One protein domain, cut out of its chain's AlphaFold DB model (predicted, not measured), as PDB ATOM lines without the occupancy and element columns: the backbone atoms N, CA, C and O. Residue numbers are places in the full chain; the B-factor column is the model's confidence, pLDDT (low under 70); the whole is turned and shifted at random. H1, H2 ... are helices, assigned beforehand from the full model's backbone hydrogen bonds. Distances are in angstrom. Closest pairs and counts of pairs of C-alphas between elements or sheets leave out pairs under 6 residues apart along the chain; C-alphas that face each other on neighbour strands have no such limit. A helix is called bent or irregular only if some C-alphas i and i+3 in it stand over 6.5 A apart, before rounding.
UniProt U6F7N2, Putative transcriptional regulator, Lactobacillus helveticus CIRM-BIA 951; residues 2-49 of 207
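What this domain is: This is residues 2 to 49 of the 207 residues of the protein "Putative transcriptional regulator" of Lactobacillus helveticus CIRM-BIA 951 (UniProt U6F7N2). One long helix, H2, bent partway along, makes nearly the whole length, and residues 27 to 49 of it stick out free. Near its first end a loop folds back to a short helix, H1, which is set off to the side and crosswise to the first arm of H2 without touching it. The 48 printed residues hold two named helices, in the order H1, H2, and no named strand; the class is all helix. The whole is extended, with a radius of gyration of the C-alphas of 15.7 A and spans of 50 by 17 by 12 A.

How they stand to each other: H2, residues 20 to 49, was assigned as one helix by its hydrogen bonds, but it is bent: C-alphas 37 and 40 are 7.2 A apart. Its arms, H2a at residues 20 to 37 and H2b at residues 40 to 49, stand at a steep tilt of 51 degrees. H1, residues 2 to 8, is apart from H2a and apart from H2b, with no C-alpha of either arm within 8 A of it. In the link between the helices, residues 13 to 14 pair antiparallel with residues 17 to 18, a short pairing outside any named strand. In H1, H2a and H2b every O i to N i+4 pair is within hydrogen-bond range.

Where its parts are: H2a measures 25.8 A from first to last C-alpha and begins at C-alpha 20, (-18.291, -18.495, -13.242). H2b measures 14.3 A and ends at C-alpha 49, (-38.624, -6.946, 19.831). H1 measures 9.8 A and begins at C-alpha 2, (-20.662, -34.623, -9.012).

The domain as a whole: The two C-alphas farthest apart are those of Arg 15 and Asp 49, at 50.2 A. The printed part has no cut. The link from H1 to H2, 11 residues, is long. The mean pLDDT of the printed part is 86.4, and no printed residue is under 70.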
ATOM      1  N   LYS A   2     -19.874 -34.159  -7.841       82.44
ATOM      2  CA  LYS A   2     -20.662 -34.623  -9.012       82.44
ATOM      3  C   LYS A   2     -22.176 -34.723  -8.762       82.44
ATOM      4  O   LYS A   2     -22.941 -34.127  -9.493       82.44
ATOM      5  N   LYS A   3     -22.586 -35.336  -7.645       89.25
ATOM      6  CA  LYS A   3     -24.002 -35.410  -7.241       89.25
ATOM      7  C   LYS A   3     -24.692 -34.036  -7.153       89.25
ATOM      8  O   LYS A   3     -25.838 -33.907  -7.544       89.25
ATOM      9  N   LEU A   4     -23.979 -33.014  -6.675       86.81
ATOM     10  CA  LEU A   4     -24.498 -31.646  -6.592       86.81
ATOM     11  C   LEU A   4     -24.623 -31.010  -7.986       86.81
ATOM     12  O   LEU A   4     -25.574 -30.289  -8.241       86.81
ATOM     13  N   GLU A   5     -23.676 -31.273  -8.890       87.81
ATOM     14  CA  GLU A   5     -23.760 -30.835 -10.293       87.81
ATOM     15  C   GLU A   5     -24.934 -31.506 -11.023       87.81
ATOM     16  O   GLU A   5     -25.630 -30.844 -11.789       87.81
ATOM     17  N   ASP A   6     -25.180 -32.788 -10.739       91.12
ATOM     18  CA  ASP A   6     -26.300 -33.554 -11.292       91.12
ATOM     19  C   ASP A   6     -27.649 -33.028 -10.770       91.12
ATOM     20  O   ASP A   6     -28.579 -32.835 -11.548       91.12
ATOM     21  N   GLU A   7     -27.746 -32.730  -9.470       90.62
ATOM     22  CA  GLU A   7     -28.945 -32.150  -8.846       90.62
ATOM     23  C   GLU A   7     -29.222 -30.711  -9.314       90.62
ATOM     24  O   GLU A   7     -30.377 -30.339  -9.511       90.62
ATOM     25  N   LEU A   8     -28.180 -29.900  -9.520       87.25
ATOM     26  CA  LEU A   8     -28.308 -28.526 -10.018       87.25
ATOM     27  C   LEU A   8     -28.453 -28.448 -11.549       87.25
ATOM     28  O   LEU A   8     -28.761 -27.380 -12.076       87.25
ATOM     29  N   GLY A   9     -28.189 -29.540 -12.272       90.94
ATOM     30  CA  GLY A   9     -28.224 -29.590 -13.736       90.94
ATOM     31  C   GLY A   9     -27.147 -28.747 -14.432       90.94
ATOM     32  O   GLY A   9     -27.290 -28.420 -15.612       90.94
ATOM     33  N   VAL A  10     -26.070 -28.365 -13.733       89.50
ATOM     34  CA  VAL A  10     -25.008 -27.485 -14.258       89.50
ATOM     35  C   VAL A  10     -23.613 -27.986 -13.892       89.50
ATOM     36  O   VAL A  10     -23.383 -28.505 -12.802       89.50
ATOM     37  N   LYS A  11     -22.633 -27.764 -14.782       87.00
ATOM     38  CA  LYS A  11     -21.215 -28.018 -14.480       87.00
ATOM     39  C   LYS A  11     -20.593 -26.849 -13.723       87.00
ATOM     40  O   LYS A  11     -20.517 -25.722 -14.219       87.00
ATOM     41  N   LEU A  12     -20.082 -27.138 -12.538       84.75
ATOM     42  CA  LEU A  12     -19.397 -26.195 -11.665       84.75
ATOM     43  C   LEU A  12     -17.873 -26.255 -11.893       84.75
ATOM     44  O   LEU A  12     -17.198 -25.226 -11.869       84.75
ATOM     45  N   PHE A  13     -17.316 -27.424 -12.216       82.50
ATOM     46  CA  PHE A  13     -15.877 -27.563 -12.467       82.50
ATOM     47  C   PHE A  13     -15.548 -27.859 -13.929       82.50
ATOM     48  O   PHE A  13     -16.124 -28.744 -14.564       82.50
ATOM     49  N   ILE A  14     -14.547 -27.146 -14.454       77.12
ATOM     50  CA  ILE A  14     -13.963 -27.414 -15.772       77.12
ATOM     51  C   ILE A  14     -12.507 -27.824 -15.555       77.12
ATOM     52  O   ILE A  14     -11.635 -26.983 -15.338       77.12
ATOM     53  N   ARG A  15     -12.249 -29.139 -15.614       73.88
ATOM     54  CA  ARG A  15     -10.959 -29.798 -15.320       73.88
ATOM     55  C   ARG A  15     -10.463 -29.554 -13.887       73.88
ATOM     56  O   ARG A  15     -10.569 -30.449 -13.062       73.88
ATOM     57  N   LEU A  16      -9.943 -28.357 -13.615       73.75
ATOM     58  CA  LEU A  16      -9.398 -27.896 -12.328       73.75
ATOM     59  C   LEU A  16      -9.743 -26.419 -12.033       73.75
ATOM     60  O   LEU A  16      -9.338 -25.885 -11.005       73.75
ATOM     61  N   TYR A  17     -10.488 -25.753 -12.920       73.12
ATOM     62  CA  TYR A  17     -10.867 -24.348 -12.785       73.12
ATOM     63  C   TYR A  17     -12.314 -24.222 -12.299       73.12
ATOM     64  O   TYR A  17     -13.194 -24.968 -12.744       73.12
ATOM     65  N   LEU A  18     -12.563 -23.245 -11.419       77.94
ATOM     66  CA  LEU A  18     -13.919 -22.805 -11.094       77.94
ATOM     67  C   LEU A  18     -14.539 -22.135 -12.321       77.94
ATOM     68  O   LEU A  18     -14.000 -21.141 -12.815       77.94
ATOM     69  N   SER A  19     -15.698 -22.626 -12.764       85.94
ATOM     70  CA  SER A  19     -16.527 -21.869 -13.700       85.94
ATOM     71  C   SER A  19     -17.106 -20.625 -13.012       85.94
ATOM     72  O   SER A  19     -17.211 -20.562 -11.782       85.94
ATOM     73  N   GLU A  20     -17.528 -19.626 -13.790       87.81
ATOM     74  CA  GLU A  20     -18.291 -18.495 -13.242       87.81
ATOM     75  C   GLU A  20     -19.580 -18.974 -12.555       87.81
ATOM     76  O   GLU A  20     -19.929 -18.485 -11.479       87.81
ATOM     77  N   THR A  21     -20.214 -20.026 -13.087       88.50
ATOM     78  CA  THR A  21     -21.355 -20.705 -12.456       88.50
ATOM     79  C   THR A  21     -20.999 -21.266 -11.080       88.50
ATOM     80  O   THR A  21     -21.791 -21.142 -10.152       88.50
ATOM     81  N   CYS A  22     -19.802 -21.829 -10.895       88.25
ATOM     82  CA  CYS A  22     -19.343 -22.303  -9.588       88.25
ATOM     83  C   CYS A  22     -19.116 -21.172  -8.596       88.25
ATOM     84  O   CYS A  22     -19.556 -21.274  -7.454       88.25
ATOM     85  N   LYS A  23     -18.501 -20.066  -9.028       89.31
ATOM     86  CA  LYS A  23     -18.335 -18.879  -8.176       89.31
ATOM     87  C   LYS A  23     -19.688 -18.314  -7.749       89.31
ATOM     88  O   LYS A  23     -19.856 -17.968  -6.583       89.31
ATOM     89  N   TYR A  24     -20.646 -18.239  -8.671       90.38
ATOM     90  CA  TYR A  24     -22.009 -17.810  -8.368       90.38
ATOM     91  C   TYR A  24     -22.703 -18.776  -7.397       90.38
ATOM     92  O   TYR A  24     -23.173 -18.354  -6.346       90.38
ATOM     93  N   THR A  25     -22.663 -20.078  -7.681       90.44
ATOM     94  CA  THR A  25     -23.253 -21.124  -6.826       90.44
ATOM     95  C   THR A  25     -22.659 -21.100  -5.419       90.44
ATOM     96  O   THR A  25     -23.392 -21.197  -4.444       90.44
ATOM     97  N   ALA A  26     -21.345 -20.904  -5.285       89.19
ATOM     98  CA  ALA A  26     -20.692 -20.781  -3.986       89.19
ATOM     99  C   ALA A  26     -21.155 -19.534  -3.212       89.19
ATOM    100  O   ALA A  26     -21.298 -19.594  -1.992       89.19
ATOM    101  N   ARG A  27     -21.415 -18.409  -3.898       91.44
ATOM    102  CA  ARG A  27     -21.976 -17.202  -3.270       91.44
ATOM    103  C   ARG A  27     -23.401 -17.442  -2.773       91.44
ATOM    104  O   ARG A  27     -23.686 -17.089  -1.635       91.44
ATOM    105  N   GLU A  28     -24.256 -18.069  -3.577       92.81
ATOM    106  CA  GLU A  28     -25.637 -18.380  -3.181       92.81
ATOM    107  C   GLU A  28     -25.698 -19.432  -2.067       92.81
ATOM    108  O   GLU A  28     -26.407 -19.248  -1.083       92.81
ATOM    109  N   ALA A  29     -24.881 -20.485  -2.146       90.62
ATOM    110  CA  ALA A  29     -24.782 -21.488  -1.088       90.62
ATOM    111  C   ALA A  29     -24.301 -20.871   0.234       90.62
ATOM    112  O   ALA A  29     -24.813 -21.211   1.298       90.62
ATOM    113  N   LYS A  30     -23.354 -19.925   0.175       91.19
ATOM    114  CA  LYS A  30     -22.908 -19.185   1.360       91.19
ATOM    115  C   LYS A  30     -24.044 -18.371   1.984       91.19
ATOM    116  O   LYS A  30     -24.155 -18.377   3.204       91.19
ATOM    117  N   LYS A  31     -24.881 -17.703   1.180       90.44
ATOM    118  CA  LYS A  31     -26.068 -16.992   1.688       90.44
ATOM    119  C   LYS A  31     -27.018 -17.955   2.395       90.44
ATOM    120  O   LYS A  31     -27.317 -17.733   3.556       90.44
ATOM    121  N   LEU A  32     -27.377 -19.065   1.745       92.69
ATOM    122  CA  LEU A  32     -28.283 -20.069   2.311       92.69
ATOM    123  C   LEU A  32     -27.775 -20.634   3.647       92.69
ATOM    124  O   LEU A  32     -28.543 -20.783   4.593       92.69
ATOM    125  N   ILE A  33     -26.481 -20.958   3.727       91.94
ATOM    126  CA  ILE A  33     -25.871 -21.465   4.962       91.94
ATOM    127  C   ILE A  33     -25.918 -20.398   6.054       91.94
ATOM    128  O   ILE A  33     -26.306 -20.717   7.174       91.94
ATOM    129  N   ASN A  34     -25.552 -19.155   5.735       88.94
ATOM    130  CA  ASN A  34     -25.616 -18.053   6.692       88.94
ATOM    131  C   ASN A  34     -27.054 -17.827   7.185       88.94
ATOM    132  O   ASN A  34     -27.276 -17.783   8.386       88.94
ATOM    133  N   ASP A  35     -28.038 -17.788   6.282       87.56
ATOM    134  CA  ASP A  35     -29.449 -17.615   6.639       87.56
ATOM    135  C   ASP A  35     -29.947 -18.733   7.562       87.56
ATOM    136  O   ASP A  35     -30.669 -18.472   8.522       87.56
ATOM    137  N   ASN A  36     -29.537 -19.980   7.308       88.69
ATOM    138  CA  ASN A  36     -29.885 -21.111   8.162       88.69
ATOM    139  C   ASN A  36     -29.213 -21.044   9.544       88.69
ATOM    140  O   ASN A  36     -29.835 -21.400  10.543       88.69
ATOM    141  N   LEU A  37     -27.953 -20.604   9.610       87.50
ATOM    142  CA  LEU A  37     -27.237 -20.427  10.878       87.50
ATOM    143  C   LEU A  37     -27.860 -19.307  11.720       87.50
ATOM    144  O   LEU A  37     -28.060 -19.487  12.920       87.50
ATOM    145  N   ASP A  38     -28.241 -18.205  11.078       87.56
ATOM    146  CA  ASP A  38     -28.781 -17.024  11.750       87.56
ATOM    147  C   ASP A  38     -30.283 -17.164  12.066       87.56
ATOM    148  O   ASP A  38     -30.830 -16.392  12.853       87.56
ATOM    149  N   PHE A  39     -30.978 -18.157  11.491       87.44
ATOM    150  CA  PHE A  39     -32.435 -18.311  11.590       87.44
ATOM    151  C   PHE A  39     -32.950 -18.295  13.036       87.44
ATOM    152  O   PHE A  39     -33.866 -17.543  13.370       87.44
ATOM    153  N   ILE A  40     -32.350 -19.108  13.911       87.06
ATOM    154  CA  ILE A  40     -32.784 -19.217  15.312       87.06
ATOM    155  C   ILE A  40     -32.576 -17.888  16.049       87.06
ATOM    156  O   ILE A  40     -33.423 -17.497  16.855       87.06
ATOM    157  N   GLU A  41     -31.469 -17.191  15.787       86.19
ATOM    158  CA  GLU A  41     -31.200 -15.881  16.382       86.19
ATOM    159  C   GLU A  41     -32.194 -14.830  15.900       86.19
ATOM    160  O   GLU A  41     -32.759 -14.124  16.733       86.19
ATOM    161  N   LYS A  42     -32.495 -14.785  14.596       84.12
ATOM    162  CA  LYS A  42     -33.489 -13.858  14.038       84.12
ATOM    163  C   LYS A  42     -34.872 -14.064  14.657       84.12
ATOM    164  O   LYS A  42     -35.514 -13.092  15.043       84.12
ATOM    165  N   VAL A  43     -35.316 -15.315  14.828       86.25
ATOM    166  CA  VAL A  43     -36.610 -15.620  15.470       86.25
ATOM    167  C   VAL A  43     -36.631 -15.169  16.933       86.25
ATOM    168  O   VAL A  43     -37.578 -14.510  17.359       86.25
ATOM    169  N   LYS A  44     -35.578 -15.472  17.703       85.75
ATOM    170  CA  LYS A  44     -35.470 -15.036  19.106       85.75
ATOM    171  C   LYS A  44     -35.420 -13.516  19.236       85.75
ATOM    172  O   LYS A  44     -36.017 -12.952  20.150       85.75
ATOM    173  N   GLN A  45     -34.706 -12.851  18.332       83.50
ATOM    174  CA  GLN A  45     -34.612 -11.399  18.311       83.50
ATOM    175  C   GLN A  45     -35.972 -10.770  17.981       83.50
ATOM    176  O   GLN A  45     -36.401  -9.856  18.678       83.50
ATOM    177  N   PHE A  46     -36.705 -11.327  17.015       83.31
ATOM    178  CA  PHE A  46     -38.062 -10.888  16.696       83.31
ATOM    179  C   PHE A  46     -39.039 -11.038  17.875       83.31
ATOM    180  O   PHE A  46     -39.870 -10.159  18.111       83.31
ATOM    181  N   GLU A  47     -38.943 -12.131  18.640       83.38
ATOM    182  CA  GLU A  47     -39.723 -12.318  19.871       83.38
ATOM    183  C   GLU A  47     -39.360 -11.263  20.929       83.38
ATOM    184  O   GLU A  47     -40.242 -10.649  21.536       83.38
ATOM    185  N   LYS A  48     -38.062 -10.988  21.111       82.69
ATOM    186  CA  LYS A  48     -37.574  -9.948  22.025       82.69
ATOM    187  C   LYS A  48     -38.098  -8.560  21.641       82.69
ATOM    188  O   LYS A  48     -38.531  -7.825  22.532       82.69
ATOM    189  N   ASP A  49     -38.131  -8.230  20.352       79.94
ATOM    190  CA  ASP A  49     -38.624  -6.946  19.831       79.94
ATOM    191  C   ASP A  49     -40.098  -6.669  20.194       79.94
ATOM    192  O   ASP A  49     -40.523  -5.515  20.236       79.94
TER     193      ASP A  49